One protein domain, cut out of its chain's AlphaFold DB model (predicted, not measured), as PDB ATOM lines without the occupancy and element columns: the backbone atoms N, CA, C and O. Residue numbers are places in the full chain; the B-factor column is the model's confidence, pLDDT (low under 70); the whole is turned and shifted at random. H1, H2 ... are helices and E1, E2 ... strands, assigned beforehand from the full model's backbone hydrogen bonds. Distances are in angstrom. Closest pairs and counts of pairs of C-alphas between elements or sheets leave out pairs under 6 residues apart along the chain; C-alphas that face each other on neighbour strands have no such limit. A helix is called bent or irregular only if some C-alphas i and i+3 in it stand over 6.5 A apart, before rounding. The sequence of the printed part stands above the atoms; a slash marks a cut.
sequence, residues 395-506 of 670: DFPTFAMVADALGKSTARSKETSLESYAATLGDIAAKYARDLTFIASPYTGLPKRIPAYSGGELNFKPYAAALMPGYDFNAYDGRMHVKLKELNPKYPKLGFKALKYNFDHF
ATOM      1  N   ASP A 395      26.669 -16.007   6.865       92.50
ATOM      2  CA  ASP A 395      25.442 -16.779   6.611       92.50
ATOM      3  C   ASP A 395      25.577 -18.268   6.944       92.50
ATOM      4  O   ASP A 395      24.620 -18.924   7.377       92.50
ATOM      5  N   PHE A 396      26.771 -18.831   6.723       94.06
ATOM      6  CA  PHE A 396      27.016 -20.266   6.856       94.06
ATOM      7  C   PHE A 396      26.585 -20.833   8.220       94.06
ATOM      8  O   PHE A 396      25.915 -21.875   8.220       94.06
ATOM      9  N   PRO A 397      26.905 -20.196   9.370       96.44
ATOM     10  CA  PRO A 397      26.469 -20.687  10.671       96.44
ATOM     11  C   PRO A 397      24.954 -20.843  10.776       96.44
ATOM     12  O   PRO A 397      24.497 -21.927  11.129       96.44
ATOM     13  N   THR A 398      24.165 -19.840  10.388       96.81
ATOM     14  CA  THR A 398      22.697 -19.946  10.405       96.81
ATOM     15  C   THR A 398      22.209 -21.100   9.525       96.81
ATOM     16  O   THR A 398      21.370 -21.893   9.948       96.81
ATOM     17  N   PHE A 399      22.742 -21.259   8.312       95.44
ATOM     18  CA  PHE A 399      22.273 -22.305   7.390       95.44
ATOM     19  C   PHE A 399      22.565 -23.712   7.929       95.44
ATOM     20  O   PHE A 399      21.753 -24.631   7.766       95.44
ATOM     21  N   ALA A 400      23.712 -23.885   8.586       95.50
ATOM     22  CA  ALA A 400      24.066 -25.124   9.267       95.50
ATOM     23  C   ALA A 400      23.221 -25.355  10.533       95.50
ATOM     24  O   ALA A 400      22.797 -26.486  10.770       95.50
ATOM     25  N   MET A 401      22.896 -24.302  11.296       97.12
ATOM     26  CA  MET A 401      21.942 -24.380  12.411       97.12
ATOM     27  C   MET A 401      20.564 -24.844  11.921       97.12
ATOM     28  O   MET A 401      19.976 -25.747  12.512       97.12
ATOM     29  N   VAL A 402      20.070 -24.309  10.801       96.31
ATOM     30  CA  VAL A 402      18.806 -24.753  10.188       96.31
ATOM     31  C   VAL A 402      18.870 -26.227   9.778       96.31
ATOM     32  O   VAL A 402      17.962 -26.992  10.103       96.31
ATOM     33  N   ALA A 403      19.942 -26.667   9.111       95.75
ATOM     34  CA  ALA A 403      20.098 -28.081   8.760       95.75
ATOM     35  C   ALA A 403      20.136 -28.993   9.991       95.75
ATOM     36  O   ALA A 403      19.607 -30.104   9.939       95.75
ATOM     37  N   ASP A 404      20.732 -28.544  11.092       95.81
ATOM     38  CA  ASP A 404      20.700 -29.266  12.360       95.81
ATOM     39  C   ASP A 404      19.289 -29.364  12.946       95.81
ATOM     40  O   ASP A 404      18.829 -30.470  13.236       95.81
ATOM     41  N   ALA A 405      18.556 -28.250  13.015       94.38
ATOM     42  CA  ALA A 405      17.177 -28.239  13.505       94.38
ATOM     43  C   ALA A 405      16.234 -29.129  12.677       94.38
ATOM     44  O   ALA A 405      15.299 -29.713  13.221       94.38
ATOM     45  N   LEU A 406      16.502 -29.287  11.377       93.94
ATOM     46  CA  LEU A 406      15.754 -30.168  10.471       93.94
ATOM     47  C   LEU A 406      16.255 -31.630  10.472       93.94
ATOM     48  O   LEU A 406      15.792 -32.448   9.668       93.94
ATOM     49  N   GLY A 407      17.223 -31.973  11.330       93.44
ATOM     50  CA  GLY A 407      17.794 -33.321  11.438       93.44
ATOM     51  C   GLY A 407      18.593 -33.758  10.205       93.44
ATOM     52  O   GLY A 407      18.652 -34.948   9.890       93.44
ATOM     53  N   LYS A 408      19.150 -32.802   9.457       93.50
ATOM     54  CA  LYS A 408      19.943 -33.031   8.238       93.50
ATOM     55  C   LYS A 408      21.447 -32.921   8.476       93.50
ATOM     56  O   LYS A 408      22.221 -33.491   7.710       93.50
ATOM     57  N   SER A 409      21.861 -32.225   9.533       92.31
ATOM     58  CA  SER A 409      23.250 -32.206   9.999       92.31
ATOM     59  C   SER A 409      23.612 -33.522  10.695       92.31
ATOM     60  O   SER A 409      22.815 -34.109  11.422       92.31
ATOM     61  N   THR A 410      24.848 -33.980  10.499       91.44
ATOM     62  CA  THR A 410      25.459 -35.090  11.260       91.44
ATOM     63  C   THR A 410      26.578 -34.602  12.189       91.44
ATOM     64  O   THR A 410      27.135 -35.378  12.971       91.44
ATOM     65  N   ALA A 411      26.907 -33.307  12.135       88.38
ATOM     66  CA  ALA A 411      28.051 -32.727  12.827       88.38
ATOM     67  C   ALA A 411      27.812 -32.418  14.313       88.38
ATOM     68  O   ALA A 411      28.779 -32.381  15.071       88.38
ATOM     69  N   ARG A 412      26.559 -32.234  14.758       86.38
ATOM     70  CA  ARG A 412      26.244 -31.838  16.145       86.38
ATOM     71  C   ARG A 412      26.551 -32.903  17.197       86.38
ATOM     72  O   ARG A 412      26.615 -32.584  18.372       86.38
ATOM     73  N   SER A 413      26.812 -34.150  16.801       74.50
ATOM     74  CA  SER A 413      27.006 -35.298  17.710       74.50
ATOM     75  C   SER A 413      28.038 -35.118  18.844       74.50
ATOM     76  O   SER A 413      28.037 -35.919  19.776       74.50
ATOM     77  N   LYS A 414      28.901 -34.093  18.792       72.75
ATOM     78  CA  LYS A 414      29.886 -33.755  19.836       72.75
ATOM     79  C   LYS A 414      29.492 -32.579  20.740       72.75
ATOM     80  O   LYS A 414      30.077 -32.439  21.807       72.75
ATOM     81  N   GLU A 415      28.513 -31.771  20.340       82.50
ATOM     82  CA  GLU A 415      28.104 -30.543  21.027       82.50
ATOM     83  C   GLU A 415      26.751 -30.736  21.718       82.50
ATOM     84  O   GLU A 415      25.784 -31.198  21.109       82.50
ATOM     85  N   THR A 416      26.655 -30.368  22.996       82.38
ATOM     86  CA  THR A 416      25.440 -30.602  23.799       82.38
ATOM     87  C   THR A 416      24.485 -29.409  23.831       82.38
ATOM     88  O   THR A 416      23.292 -29.602  24.065       82.38
ATOM     89  N   SER A 417      24.958 -28.187  23.553       91.25
ATOM     90  CA  SER A 417      24.144 -26.960  23.525       91.25
ATOM     91  C   SER A 417      24.146 -26.289  22.146       91.25
ATOM     92  O   SER A 417      25.065 -26.480  21.349       91.25
ATOM     93  N   LEU A 418      23.106 -25.492  21.860       92.56
ATOM     94  CA  LEU A 418      23.040 -24.682  20.634       92.56
ATOM     95  C   LEU A 418      24.147 -23.626  20.594       92.56
ATOM     96  O   LEU A 418      24.728 -23.405  19.542       92.56
ATOM     97  N   GLU A 419      24.474 -23.034  21.742       93.75
ATOM     98  CA  GLU A 419      25.535 -22.033  21.874       93.75
ATOM     99  C   GLU A 419      26.908 -22.602  21.485       93.75
ATOM    100  O   GLU A 419      27.610 -22.021  20.660       93.75
ATOM    101  N   SER A 420      27.265 -23.781  22.011       93.62
ATOM    102  CA  SER A 420      28.546 -24.434  21.700       93.62
ATOM    103  C   SER A 420      28.640 -24.839  20.226       93.62
ATOM    104  O   SER A 420      29.680 -24.683  19.576       93.62
ATOM    105  N   TYR A 421      27.521 -25.301  19.660       95.56
ATOM    106  CA  TYR A 421      27.455 -25.642  18.243       95.56
ATOM    107  C   TYR A 421      27.552 -24.404  17.341       95.56
ATOM    108  O   TYR A 421      28.335 -24.412  16.392       95.56
ATOM    109  N   ALA A 422      26.845 -23.320  17.665       95.75
ATOM    110  CA  ALA A 422      26.920 -22.053  16.943       95.75
ATOM    111  C   ALA A 422      28.343 -21.469  16.946       95.75
ATOM    112  O   ALA A 422      28.842 -21.079  15.891       95.75
ATOM    113  N   ALA A 423      29.036 -21.497  18.092       93.38
ATOM    114  CA  ALA A 423      30.433 -21.071  18.188       93.38
ATOM    115  C   ALA A 423      31.355 -21.910  17.282       93.38
ATOM    116  O   ALA A 423      32.148 -21.365  16.514       93.38
ATOM    117  N   THR A 424      31.184 -23.238  17.297       93.69
ATOM    118  CA  THR A 424      31.920 -24.156  16.410       93.69
ATOM    119  C   THR A 424      31.669 -23.843  14.933       93.69
ATOM    120  O   THR A 424      32.590 -23.882  14.115       93.69
ATOM    121  N   LEU A 425      30.423 -23.533  14.566       95.12
ATOM    122  CA  LEU A 425      30.064 -23.162  13.200       95.12
ATOM    123  C   LEU A 425      30.701 -21.837  12.771       95.12
ATOM    124  O   LEU A 425      31.148 -21.752  11.627       95.12
ATOM    125  N   GLY A 426      30.800 -20.853  13.669       93.69
ATOM    126  CA  GLY A 426      31.520 -19.599  13.422       93.69
ATOM    127  C   GLY A 426      32.997 -19.828  13.080       93.69
ATOM    128  O   GLY A 426      33.487 -19.343  12.059       93.69
ATOM    129  N   ASP A 427      33.693 -20.672  13.849       90.56
ATOM    130  CA  ASP A 427      35.093 -21.036  13.569       90.56
ATOM    131  C   ASP A 427      35.260 -21.725  12.201       90.56
ATOM    132  O   ASP A 427      36.255 -21.534  11.488       90.56
ATOM    133  N   ILE A 428      34.268 -22.527  11.806       91.44
ATOM    134  CA  ILE A 428      34.254 -23.235  10.521       91.44
ATOM    135  C   ILE A 428      33.930 -22.295   9.362       91.44
ATOM    136  O   ILE A 428      34.487 -22.477   8.276       91.44
ATOM    137  N   ALA A 429      33.063 -21.305   9.565       92.56
ATOM    138  CA  ALA A 429      32.569 -20.426   8.512       92.56
ATOM    139  C   ALA A 429      33.713 -19.742   7.753       92.56
ATOM    140  O   ALA A 429      33.754 -19.757   6.522       92.56
ATOM    141  N   ALA A 430      34.730 -19.272   8.478       86.75
ATOM    142  CA  ALA A 430      35.905 -18.639   7.887       86.75
ATOM    143  C   ALA A 430      36.755 -19.596   7.024       86.75
ATOM    144  O   ALA A 430      37.436 -19.156   6.088       86.75
ATOM    145  N   LYS A 431      36.750 -20.900   7.340       88.56
ATOM    146  CA  LYS A 431      37.385 -21.944   6.520       88.56
ATOM    147  C   LYS A 431      36.514 -22.276   5.316       88.56
ATOM    148  O   LYS A 431      37.031 -22.319   4.203       88.56
ATOM    149  N   TYR A 432      35.212 -22.457   5.536       89.19
ATOM    150  CA  TYR A 432      34.240 -22.698   4.478       89.19
ATOM    151  C   TYR A 432      34.316 -21.608   3.413       89.19
ATOM    152  O   TYR A 432      34.428 -21.943   2.240       89.19
ATOM    153  N   ALA A 433      34.337 -20.331   3.801       87.06
ATOM    154  CA  ALA A 433      34.384 -19.196   2.883       87.06
ATOM    155  C   ALA A 433      35.639 -19.189   1.988       87.06
ATOM    156  O   ALA A 433      35.534 -18.904   0.796       87.06
ATOM    157  N   ARG A 434      36.812 -19.545   2.535       86.81
ATOM    158  CA  ARG A 434      38.114 -19.425   1.849       86.81
ATOM    159  C   ARG A 434      38.564 -20.674   1.093       86.81
ATOM    160  O   ARG A 434      39.294 -20.554   0.112       86.81
ATOM    161  N   ASP A 435      38.160 -21.859   1.540       87.94
ATOM    162  CA  ASP A 435      38.575 -23.135   0.961       87.94
ATOM    163  C   ASP A 435      37.424 -23.771   0.169       87.94
ATOM    164  O   ASP A 435      36.532 -24.412   0.724       87.94
ATOM    165  N   LEU A 436      37.465 -23.629  -1.160       83.06
ATOM    166  CA  LEU A 436      36.470 -24.218  -2.067       83.06
ATOM    167  C   LEU A 436      36.456 -25.757  -2.041       83.06
ATOM    168  O   LEU A 436      35.502 -26.361  -2.531       83.06
ATOM    169  N   THR A 437      37.494 -26.390  -1.485       86.62
ATOM    170  CA  THR A 437      37.582 -27.850  -1.335       86.62
ATOM    171  C   THR A 437      37.042 -28.344   0.007       86.62
ATOM    172  O   THR A 437      36.915 -29.554   0.208       86.62
ATOM    173  N   PHE A 438      36.681 -27.435   0.920       88.56
ATOM    174  CA  PHE A 438      36.147 -27.798   2.223       88.56
ATOM    175  C   PHE A 438      34.822 -28.565   2.098       88.56
ATOM    176  O   PHE A 438      33.852 -28.110   1.487       88.56
ATOM    177  N   ILE A 439      34.763 -29.731   2.743       87.50
ATOM    178  CA  ILE A 439      33.584 -30.597   2.750       87.50
ATOM    179  C   ILE A 439      32.655 -30.172   3.893       87.50
ATOM    180  O   ILE A 439      32.837 -30.571   5.041       87.50
ATOM    181  N   ALA A 440      31.634 -29.380   3.563       89.44
ATOM    182  CA  ALA A 440      30.632 -28.904   4.521       89.44
ATOM    183  C   ALA A 440      29.400 -29.819   4.661       89.44
ATOM    184  O   ALA A 440      28.461 -29.478   5.384       89.44
ATOM    185  N   SER A 441      29.369 -30.972   3.984       91.12
ATOM    186  CA  SER A 441      28.211 -31.875   3.998       91.12
ATOM    187  C   SER A 441      27.788 -32.358   5.393       91.12
ATOM    188  O   SER A 441      26.581 -32.444   5.617       91.12
ATOM    189  N   PRO A 442      28.693 -32.579   6.376       92.88
ATOM    190  CA  PRO A 442      28.267 -32.953   7.723       92.88
ATOM    191  C   PRO A 442      27.463 -31.867   8.443       92.88
ATOM    192  O   PRO A 442      26.692 -32.202   9.332       92.88
ATOM    193  N   TYR A 443      27.641 -30.595   8.073       93.50
ATOM    194  CA  TYR A 443      26.999 -29.441   8.711       93.50
ATOM    195  C   TYR A 443      25.740 -28.998   7.963       93.50
ATOM    196  O   TYR A 443      24.735 -28.658   8.569       93.50
ATOM    197  N   THR A 444      25.800 -29.014   6.632       91.62
ATOM    198  CA  THR A 444      24.766 -28.443   5.751       91.62
ATOM    199  C   THR A 444      23.723 -29.461   5.299       91.62
ATOM    200  O   THR A 444      22.718 -29.096   4.703       91.62
ATOM    201  N   GLY A 445      23.975 -30.758   5.502       92.25
ATOM    202  CA  GLY A 445      23.103 -31.835   5.026       92.25
ATOM    203  C   GLY A 445      23.094 -32.036   3.504       92.25
ATOM    204  O   GLY A 445      22.469 -32.979   3.021       92.25
ATOM    205  N   LEU A 446      23.807 -31.206   2.732       91.00
ATOM    206  CA  LEU A 446      23.928 -31.345   1.282       91.00
ATOM    207  C   LEU A 446      25.211 -32.094   0.896       91.00
ATOM    208  O   LEU A 446      26.267 -31.851   1.474       91.00
ATOM    209  N   PRO A 447      25.185 -32.967  -0.130       82.75
ATOM    210  CA  PRO A 447      26.376 -33.700  -0.577       82.75
ATOM    211  C   PRO A 447      27.415 -32.807  -1.276       82.75
ATOM    212  O   PRO A 447      28.551 -33.226  -1.487       82.75
ATOM    213  N   LYS A 448      27.017 -31.595  -1.676       79.31
ATOM    214  CA  LYS A 448      27.853 -30.580  -2.326       79.31
ATOM    215  C   LYS A 448      27.878 -29.314  -1.466       79.31
ATOM    216  O   LYS A 448      27.161 -29.219  -0.476       79.31
ATOM    217  N   ARG A 449      28.687 -28.333  -1.873       81.12
ATOM    218  CA  ARG A 449      28.656 -26.976  -1.312       81.12
ATOM    219  C   ARG A 449      27.241 -26.385  -1.396       81.12
ATOM    220  O   ARG A 449      26.488 -26.734  -2.310       81.12
ATOM    221  N   ILE A 450      26.912 -25.481  -0.473       81.75
ATOM    222  CA  ILE A 450      25.658 -24.722  -0.525       81.75
ATOM    223  C   ILE A 450      25.604 -23.994  -1.878       81.75
ATOM    224  O   ILE A 450      26.628 -23.428  -2.285       81.75
ATOM    225  N   PRO A 451      24.468 -24.031  -2.600       73.44
ATOM    226  CA  PRO A 451      24.307 -23.254  -3.819       73.44
ATOM    227  C   PRO A 451      24.580 -21.771  -3.542       73.44
ATOM    228  O   PRO A 451      23.907 -21.164  -2.715       73.44
ATOM    229  N   ALA A 452      25.574 -21.215  -4.230       69.06
ATOM    230  CA  ALA A 452      25.888 -19.792  -4.199       69.06
ATOM    231  C   ALA A 452      25.459 -19.144  -5.520       69.06
ATOM    232  O   ALA A 452      25.500 -19.796  -6.573       69.06
ATOM    233  N   TYR A 453      25.071 -17.872  -5.483       64.19
ATOM    234  CA  TYR A 453      24.838 -17.100  -6.703       64.19
ATOM    235  C   TYR A 453      26.146 -16.643  -7.355       64.19
ATOM    236  O   TYR A 453      27.252 -16.820  -6.836       64.19
ATOM    237  N   SER A 454      26.006 -16.037  -8.538       54.84
ATOM    238  CA  SER A 454      27.103 -15.328  -9.197       54.84
ATOM    239  C   SER A 454      27.600 -14.215  -8.271       54.84
ATOM    240  O   SER A 454      26.878 -13.254  -8.057       54.84
ATOM    241  N   GLY A 455      28.806 -14.359  -7.716       60.31
ATOM    242  CA  GLY A 455      29.359 -13.422  -6.725       60.31
ATOM    243  C   GLY A 455      29.749 -14.067  -5.393       60.31
ATOM    244  O   GLY A 455      30.550 -13.498  -4.665       60.31
ATOM    245  N   GLY A 456      29.286 -15.293  -5.116       64.81
ATOM    246  CA  GLY A 456      29.665 -16.056  -3.921       64.81
ATOM    247  C   GLY A 456      28.655 -16.007  -2.773       64.81
ATOM    248  O   GLY A 456      28.752 -16.845  -1.891       64.81
ATOM    249  N   GLU A 457      27.665 -15.122  -2.808       76.12
ATOM    250  CA  GLU A 457      26.600 -15.006  -1.795       76.12
ATOM    251  C   GLU A 457      25.765 -16.293  -1.674       76.12
ATOM    252  O   GLU A 457      25.485 -16.970  -2.678       76.12
ATOM    253  N   LEU A 458      25.365 -16.638  -0.445       81.62
ATOM    254  CA  LEU A 458      24.453 -17.754  -0.192       81.62
ATOM    255  C   LEU A 458      23.004 -17.285  -0.348       81.62
ATOM    256  O   LEU A 458      22.667 -16.146  -0.065       81.62
ATOM    257  N   ASN A 459      22.112 -18.178  -0.781       84.56
ATOM    258  CA  ASN A 459      20.677 -17.911  -0.691       84.56
ATOM    259  C   ASN A 459      19.954 -19.066  -0.028       84.56
ATOM    260  O   ASN A 459      20.089 -20.234  -0.415       84.56
ATOM    261  N   PHE A 460      19.162 -18.698   0.971       91.06
ATOM    262  CA  PHE A 460      18.486 -19.639   1.827       91.06
ATOM    263  C   PHE A 460      17.434 -20.473   1.092       91.06
ATOM    264  O   PHE A 460      17.421 -21.691   1.253       91.06
ATOM    265  N   LYS A 461      16.592 -19.887   0.230       89.38
ATOM    266  CA  LYS A 461      15.489 -20.640  -0.400       89.38
ATOM    267  C   LYS A 461      15.973 -21.754  -1.343       89.38
ATOM    268  O   LYS A 461      15.507 -22.884  -1.193       89.38
ATOM    269  N   PRO A 462      16.929 -21.528  -2.269       89.06
ATOM    270  CA  PRO A 462      17.522 -22.602  -3.064       89.06
ATOM    271  C   PRO A 462      18.239 -23.654  -2.213       89.06
ATOM    272  O   PRO A 462      18.160 -24.843  -2.524       89.06
ATOM    273  N   TYR A 463      18.919 -23.237  -1.139       91.75
ATOM    274  CA  TYR A 463      19.537 -24.156  -0.186       91.75
ATOM    275  C   TYR A 463      18.494 -25.061   0.484       91.75
ATOM    276  O   TYR A 463      18.612 -26.285   0.417       91.75
ATOM    277  N   ALA A 464      17.441 -24.478   1.056       92.31
ATOM    278  CA  ALA A 464      16.379 -25.194   1.748       92.31
ATOM    279  C   ALA A 464      15.592 -26.119   0.801       92.31
ATOM    280  O   ALA A 464      15.329 -27.274   1.136       92.31
ATOM    281  N   ALA A 465      15.313 -25.673  -0.430       88.94
ATOM    282  CA  ALA A 465      14.674 -26.495  -1.460       88.94
ATOM    283  C   ALA A 465      15.528 -27.710  -1.873       88.94
ATOM    284  O   ALA A 465      14.987 -28.779  -2.163       88.94
ATOM    285  N   ALA A 466      16.860 -27.571  -1.889       90.38
ATOM    286  CA  ALA A 466      17.770 -28.695  -2.113       90.38
ATOM    287  C   ALA A 466      17.839 -29.635  -0.896       90.38
ATOM    288  O   ALA A 466      17.982 -30.848  -1.064       90.38
ATOM    289  N   LEU A 467      17.730 -29.079   0.313       92.25
ATOM    290  CA  LEU A 467      17.794 -29.806   1.579       92.25
ATOM    291  C   LEU A 467      16.539 -30.659   1.824       92.25
ATOM    292  O   LEU A 467      16.634 -31.801   2.281       92.25
ATOM    293  N   MET A 468      15.363 -30.116   1.502       92.50
ATOM    294  CA  MET A 468      14.060 -30.772   1.630       92.50
ATOM    295  C   MET A 468      13.172 -30.483   0.406       92.50
ATOM    296  O   MET A 468      12.305 -29.610   0.454       92.50
ATOM    297  N   PRO A 469      13.334 -31.241  -0.696       91.00
ATOM    298  CA  PRO A 469      12.493 -31.088  -1.880       91.00
ATOM    299  C   PRO A 469      11.004 -31.308  -1.577       91.00
ATOM    300  O   PRO A 469      10.641 -32.239  -0.856       91.00
ATOM    301  N   GLY A 470      10.138 -30.487  -2.176       90.12
ATOM    302  CA  GLY A 470       8.682 -30.557  -1.986       90.12
ATOM    303  C   GLY A 470       8.132 -29.698  -0.850       90.12
ATOM    304  O   GLY A 470       6.953 -29.816  -0.521       90.12
ATOM    305  N   TYR A 471       8.963 -28.827  -0.285       92.06
ATOM    306  CA  TYR A 471       8.582 -27.849   0.725       92.06
ATOM    307  C   TYR A 471       8.939 -26.438   0.260       92.06
ATOM    308  O   TYR A 471       9.894 -26.257  -0.498       92.06
ATOM    309  N   ASP A 472       8.167 -25.459   0.720       91.19
ATOM    310  CA  ASP A 472       8.562 -24.050   0.714       91.19
ATOM    311  C   ASP A 472       8.923 -23.629   2.141       91.19
ATOM    312  O   ASP A 472       8.386 -24.178   3.108       91.19
ATOM    313  N   PHE A 473       9.853 -22.688   2.259       93.00
ATOM    314  CA  PHE A 473      10.454 -22.271   3.524       93.00
ATOM    315  C   PHE A 473      10.275 -20.774   3.735       93.00
ATOM    316  O   PHE A 473      10.371 -19.986   2.789       93.00
ATOM    317  N   ASN A 474      10.026 -20.393   4.985       93.19
ATOM    318  CA  ASN A 474       9.984 -18.995   5.385       93.19
ATOM    319  C   ASN A 474      11.425 -18.505   5.605       93.19
ATOM    320  O   ASN A 474      12.222 -19.176   6.262       93.19
ATOM    321  N   ALA A 475      11.777 -17.357   5.034       91.94
ATOM    322  CA  ALA A 475      13.128 -16.811   5.155       91.94
ATOM    323  C   ALA A 475      13.413 -16.181   6.535       91.94
ATOM    324  O   ALA A 475      14.562 -16.140   6.973       91.94
ATOM    325  N   TYR A 476      12.391 -15.727   7.259       93.56
ATOM    326  CA  TYR A 476      12.562 -15.137   8.585       93.56
ATOM    327  C   TYR A 476      12.827 -16.186   9.671       93.56
ATOM    328  O   TYR A 476      13.568 -15.893  10.599       93.56
ATOM    329  N   ASP A 477      12.320 -17.415   9.565       95.00
ATOM    330  CA  ASP A 477      12.759 -18.543  10.406       95.00
ATOM    331  C   ASP A 477      12.972 -19.775   9.532       95.00
ATOM    332  O   ASP A 477      12.017 -20.415   9.086       95.00
ATOM    333  N   GLY A 478      14.237 -20.139   9.318       94.81
ATOM    334  CA  GLY A 478      14.592 -21.221   8.404       94.81
ATOM    335  C   GLY A 478      14.099 -22.612   8.822       94.81
ATOM    336  O   GLY A 478      14.188 -23.557   8.037       94.81
ATOM    337  N   ARG A 479      13.561 -22.767  10.039       93.62
ATOM    338  CA  ARG A 479      12.897 -24.005  10.470       93.62
ATOM    339  C   ARG A 479      11.481 -24.122   9.915       93.62
ATOM    340  O   ARG A 479      10.987 -25.239   9.780       93.62
ATOM    341  N   MET A 480      10.823 -23.000   9.627       93.31
ATOM    342  CA  MET A 480       9.422 -22.963   9.222       93.31
ATOM    343  C   MET A 480       9.257 -23.402   7.773       93.31
ATOM    344  O   MET A 480       9.823 -22.806   6.854       93.31
ATOM    345  N   HIS A 481       8.441 -24.432   7.569       92.75
ATOM    346  CA  HIS A 481       8.207 -24.997   6.249       92.75
ATOM    347  C   HIS A 481       6.769 -25.468   6.062       92.75
ATOM    348  O   HIS A 481       6.114 -25.925   7.002       92.75
ATOM    349  N   VAL A 482       6.293 -25.374   4.820       90.75
ATOM    350  CA  VAL A 482       4.985 -25.872   4.387       90.75
ATOM    351  C   VAL A 482       5.157 -26.862   3.245       90.75
ATOM    352  O   VAL A 482       5.939 -26.649   2.315       90.75
ATOM    353  N   LYS A 483       4.427 -27.976   3.315       90.56
ATOM    354  CA  LYS A 483       4.463 -29.000   2.274       90.56
ATOM    355  C   LYS A 483       3.737 -28.514   1.025       90.56
ATOM    356  O   LYS A 483       2.568 -28.131   1.070       90.56
ATOM    357  N   LEU A 484       4.413 -28.581  -0.116       89.81
ATOM    358  CA  LEU A 484       3.826 -28.221  -1.398       89.81
ATOM    359  C   LEU A 484       3.023 -29.383  -1.982       89.81
ATOM    360  O   LEU A 484       3.362 -30.561  -1.837       89.81
ATOM    361  N   LYS A 485       1.957 -29.046  -2.709       88.38
ATOM    362  CA  LYS A 485       1.148 -30.037  -3.423       88.38
ATOM    363  C   LYS A 485       1.858 -30.477  -4.694       88.38
ATOM    364  O   LYS A 485       2.334 -29.640  -5.453       88.38
ATOM    365  N   GLU A 486       1.884 -31.774  -4.973       87.38
ATOM    366  CA  GLU A 486       2.377 -32.274  -6.258       87.38
ATOM    367  C   GLU A 486       1.511 -31.744  -7.411       87.38
ATOM    368  O   GLU A 486       0.281 -31.710  -7.311       87.38
ATOM    369  N   LEU A 487       2.139 -31.354  -8.526       86.38
ATOM    370  CA  LEU A 487       1.412 -30.915  -9.725       86.38
ATOM    371  C   LEU A 487       0.549 -32.038 -10.307       86.38
ATOM    372  O   LEU A 487      -0.517 -31.785 -10.867       86.38
ATOM    373  N   ASN A 488       1.007 -33.283 -10.174       82.06
ATOM    374  CA  ASN A 488       0.255 -34.460 -10.565       82.06
ATOM    375  C   ASN A 488       0.618 -35.650  -9.658       82.06
ATOM    376  O   ASN A 488       1.709 -36.198  -9.826       82.06
ATOM    377  N   PRO A 489      -0.299 -36.122  -8.792       80.56
ATOM    378  CA  PRO A 489      -0.052 -37.265  -7.904       80.56
ATOM    379  C   PRO A 489       0.319 -38.570  -8.623       80.56
ATOM    380  O   PRO A 489       0.906 -39.477  -8.042       80.56
ATOM    381  N   LYS A 490      -0.033 -38.698  -9.911       80.69
ATOM    382  CA  LYS A 490       0.315 -39.856 -10.747       80.69
ATOM    383  C   LYS A 490       1.734 -39.757 -11.326       80.69
ATOM    384  O   LYS A 490       2.299 -40.771 -11.730       80.69
ATOM    385  N   TYR A 491       2.305 -38.553 -11.378       77.12
ATOM    386  CA  TYR A 491       3.624 -38.265 -11.942       77.12
ATOM    387  C   TYR A 491       4.388 -37.269 -11.047       77.12
ATOM    388  O   TYR A 491       4.605 -36.125 -11.454       77.12
ATOM    389  N   PRO A 492       4.859 -37.696  -9.859       69.81
ATOM    390  CA  PRO A 492       5.509 -36.820  -8.871       69.81
ATOM    391  C   PRO A 492       6.772 -36.112  -9.398       69.81
ATOM    392  O   PRO A 492       7.187 -35.080  -8.885       69.81
ATOM    393  N   LYS A 493       7.368 -36.617 -10.487       75.94
ATOM    394  CA  LYS A 493       8.510 -35.987 -11.173       75.94
ATOM    395  C   LYS A 493       8.161 -34.699 -11.930       75.94
ATOM    396  O   LYS A 493       9.080 -34.023 -12.382       75.94
ATOM    397  N   LEU A 494       6.877 -34.369 -12.103       78.38
ATOM    398  CA  LEU A 494       6.450 -33.137 -12.777       78.38
ATOM    399  C   LEU A 494       6.628 -31.881 -11.910       78.38
ATOM    400  O   LEU A 494       6.513 -30.782 -12.442       78.38
ATOM    401  N   GLY A 495       6.944 -32.035 -10.621       85.12
ATOM    402  CA  GLY A 495       7.221 -30.934  -9.701       85.12
ATOM    403  C   GLY A 495       6.043 -30.589  -8.791       85.12
ATOM    404  O   GLY A 495       5.048 -31.316  -8.710       85.12
ATOM    405  N   PHE A 496       6.170 -29.462  -8.097       87.69
ATOM    406  CA  PHE A 496       5.238 -29.020  -7.065       87.69
ATOM    407  C   PHE A 496       4.529 -27.732  -7.472       87.69
ATOM    408  O   PHE A 496       5.077 -26.883  -8.174       87.69
ATOM    409  N   LYS A 497       3.283 -27.597  -7.034       86.81
ATOM    410  CA  LYS A 497       2.486 -26.392  -7.193       86.81
ATOM    411  C   LYS A 497       2.997 -25.340  -6.211       86.81
ATOM    412  O   LYS A 497       2.977 -25.577  -5.007       86.81
ATOM    413  N   ALA A 498       3.414 -24.189  -6.734       85.88
ATOM    414  CA  ALA A 498       3.790 -23.039  -5.920       85.88
ATOM    415  C   ALA A 498       2.603 -22.521  -5.088       85.88
ATOM    416  O   ALA A 498       1.437 -22.656  -5.488       85.88
ATOM    417  N   LEU A 499       2.911 -21.905  -3.949       86.69
ATOM    418  CA  LEU A 499       1.922 -21.225  -3.121       86.69
ATOM    419  C   LEU A 499       1.315 -20.036  -3.870       86.69
ATOM    420  O   LEU A 499       1.939 -19.422  -4.733       86.69
ATOM    421  N   LYS A 500       0.075 -19.694  -3.518       86.12
ATOM    422  CA  LYS A 500      -0.621 -18.522  -4.078       86.12
ATOM    423  C   LYS A 500      -0.229 -17.202  -3.403       86.12
ATOM    424  O   LYS A 500      -0.776 -16.165  -3.758       86.12
ATOM    425  N   TYR A 501       0.653 -17.249  -2.411       85.31
ATOM    426  CA  TYR A 501       1.063 -16.114  -1.594       85.31
ATOM    427  C   TYR A 501       2.546 -16.235  -1.231       85.31
ATOM    428  O   TYR A 501       3.103 -17.330  -1.290       85.31
ATOM    429  N   ASN A 502       3.177 -15.124  -0.834       85.38
ATOM    430  CA  ASN A 502       4.541 -15.165  -0.305       85.38
ATOM    431  C   ASN A 502       4.530 -15.705   1.133       85.38
ATOM    432  O   ASN A 502       3.946 -15.068   2.017       85.38
ATOM    433  N   PHE A 503       5.163 -16.861   1.343       88.56
ATOM    434  CA  PHE A 503       5.232 -17.550   2.630       88.56
ATOM    435  C   PHE A 503       6.092 -16.840   3.678       88.56
ATOM    436  O   PHE A 503       5.871 -17.052   4.867       88.56
ATOM    437  N   ASP A 504       6.980 -15.937   3.259       87.88
ATOM    438  CA  ASP A 504       7.766 -15.094   4.174       87.88
ATOM    439  C   ASP A 504       6.880 -14.142   4.996       87.88
ATOM    440  O   ASP A 504       7.323 -13.577   5.986       87.88
ATOM    441  N   HIS A 505       5.621 -13.989   4.583       86.12
ATOM    442  CA  HIS A 505       4.633 -13.071   5.136       86.12
ATOM    443  C   HIS A 505       3.296 -13.781   5.398       86.12
ATOM    444  O   HIS A 505       2.214 -13.286   5.064       86.12
ATOM    445  N   PHE A 506       3.354 -15.025   5.866       87.06
ATOM    446  CA  PHE A 506       2.165 -15.864   6.022       87.06
ATOM    447  C   PHE A 506       1.199 -15.320   7.087       87.06
ATOM    448  O   PHE A 506      -0.007 -15.519   6.976       87.06
TER     449      PHE A 506
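What this domain is: This is residues 395 to 506 of the 670 residues of an uncharacterized protein of Phyllobacterium myrsinacearum (UniProt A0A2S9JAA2). The parts follow one another along the longest axis, from the small hairpin E1 E2, past the short helix H5 beside E1, to a group of helices in which H1 packs on the long H3 at the far end and on the short H4, with the short H2 near H4. Beyond the hairpin, residues 484 to 506 make a long tail, whose loop round Lys 490 and H3 make the two ends of the longest axis. The printed part has 112 residues with five named helices and two named strands, in the order H1 H2 H3 H4 H5 E1 E2; the sheet E1 - E2 is antiparallel. The class is mostly helix, but just 50 of the 112 residues are in named elements. The whole is compact, with a radius of gyration of the C-alphas of 15.3 A and spans of 44 by 31 by 27 A.

Where its parts are: E1 is residues 471 to 473 and E2 residues 481 to 483, where C-alpha 483 is at (4.463, -29.000, 2.274). H5 is residues 460 to 467, 10.2 A long. H1 is residues 395 to 405, 15.7 A long from C-alpha 395 at (25.442, -16.779, 6.611). H3, residues 418 to 434, is 24.7 A long and ends with C-alpha 434 at (38.114, -19.425, 1.849); it has a kink of 30 degrees near residue 427. H3 is neither bent nor irregular, but only just: C-alphas 427 and 430 are 6.2 A apart. H4 is residues 441 to 444. H2, residues 411 to 414, is irregular: its first and last C-alphas are 7.3 A apart.

How they stand to each other: E1 and E2 form an antiparallel hairpin, their directions at 157 degrees; N 472 and O 482 are within hydrogen-bond range at 3.0 A. The closest C-alphas of H5 and E1 are those of Lys 461 and Phe 473, 6.6 A apart. H5 and H1 are close but not clearly touching, nearest at the C-alphas of Phe 399 and Phe 460, 7.2 A. H1 and H3 touch, closest at the C-alphas of Pro 397 and Leu 425, 5.0 A, at a steep tilt of 45 degrees, opposite ways. H1 and H4 touch, closest at the C-alphas of Ala 400 and Thr 444, 4.9 A. H2 and H4 only just touch, with 3 pairs of C-alphas within 8 A, the closest those of Ala 411 and Pro 442, 5.1 A. H3 is apart from H5, E1 and E2. Every O i to N i+4 pair is within hydrogen-bond range in H1 and H5, and 10 of 13 in H3; H2 and H4 are too short for such a pair.

The domain as a whole: The two C-alphas farthest apart, those of Asp 427 and Lys 490, are 46.4 A from each other. The printed part has no cut. The link from H4 to H5, 15 residues, is long. In the tail, residues 485 to 486 pair antiparallel with residues 496 to 497. The mean pLDDT of the printed part is 87.7; residues 452 to 456 and residue 492 are under 70.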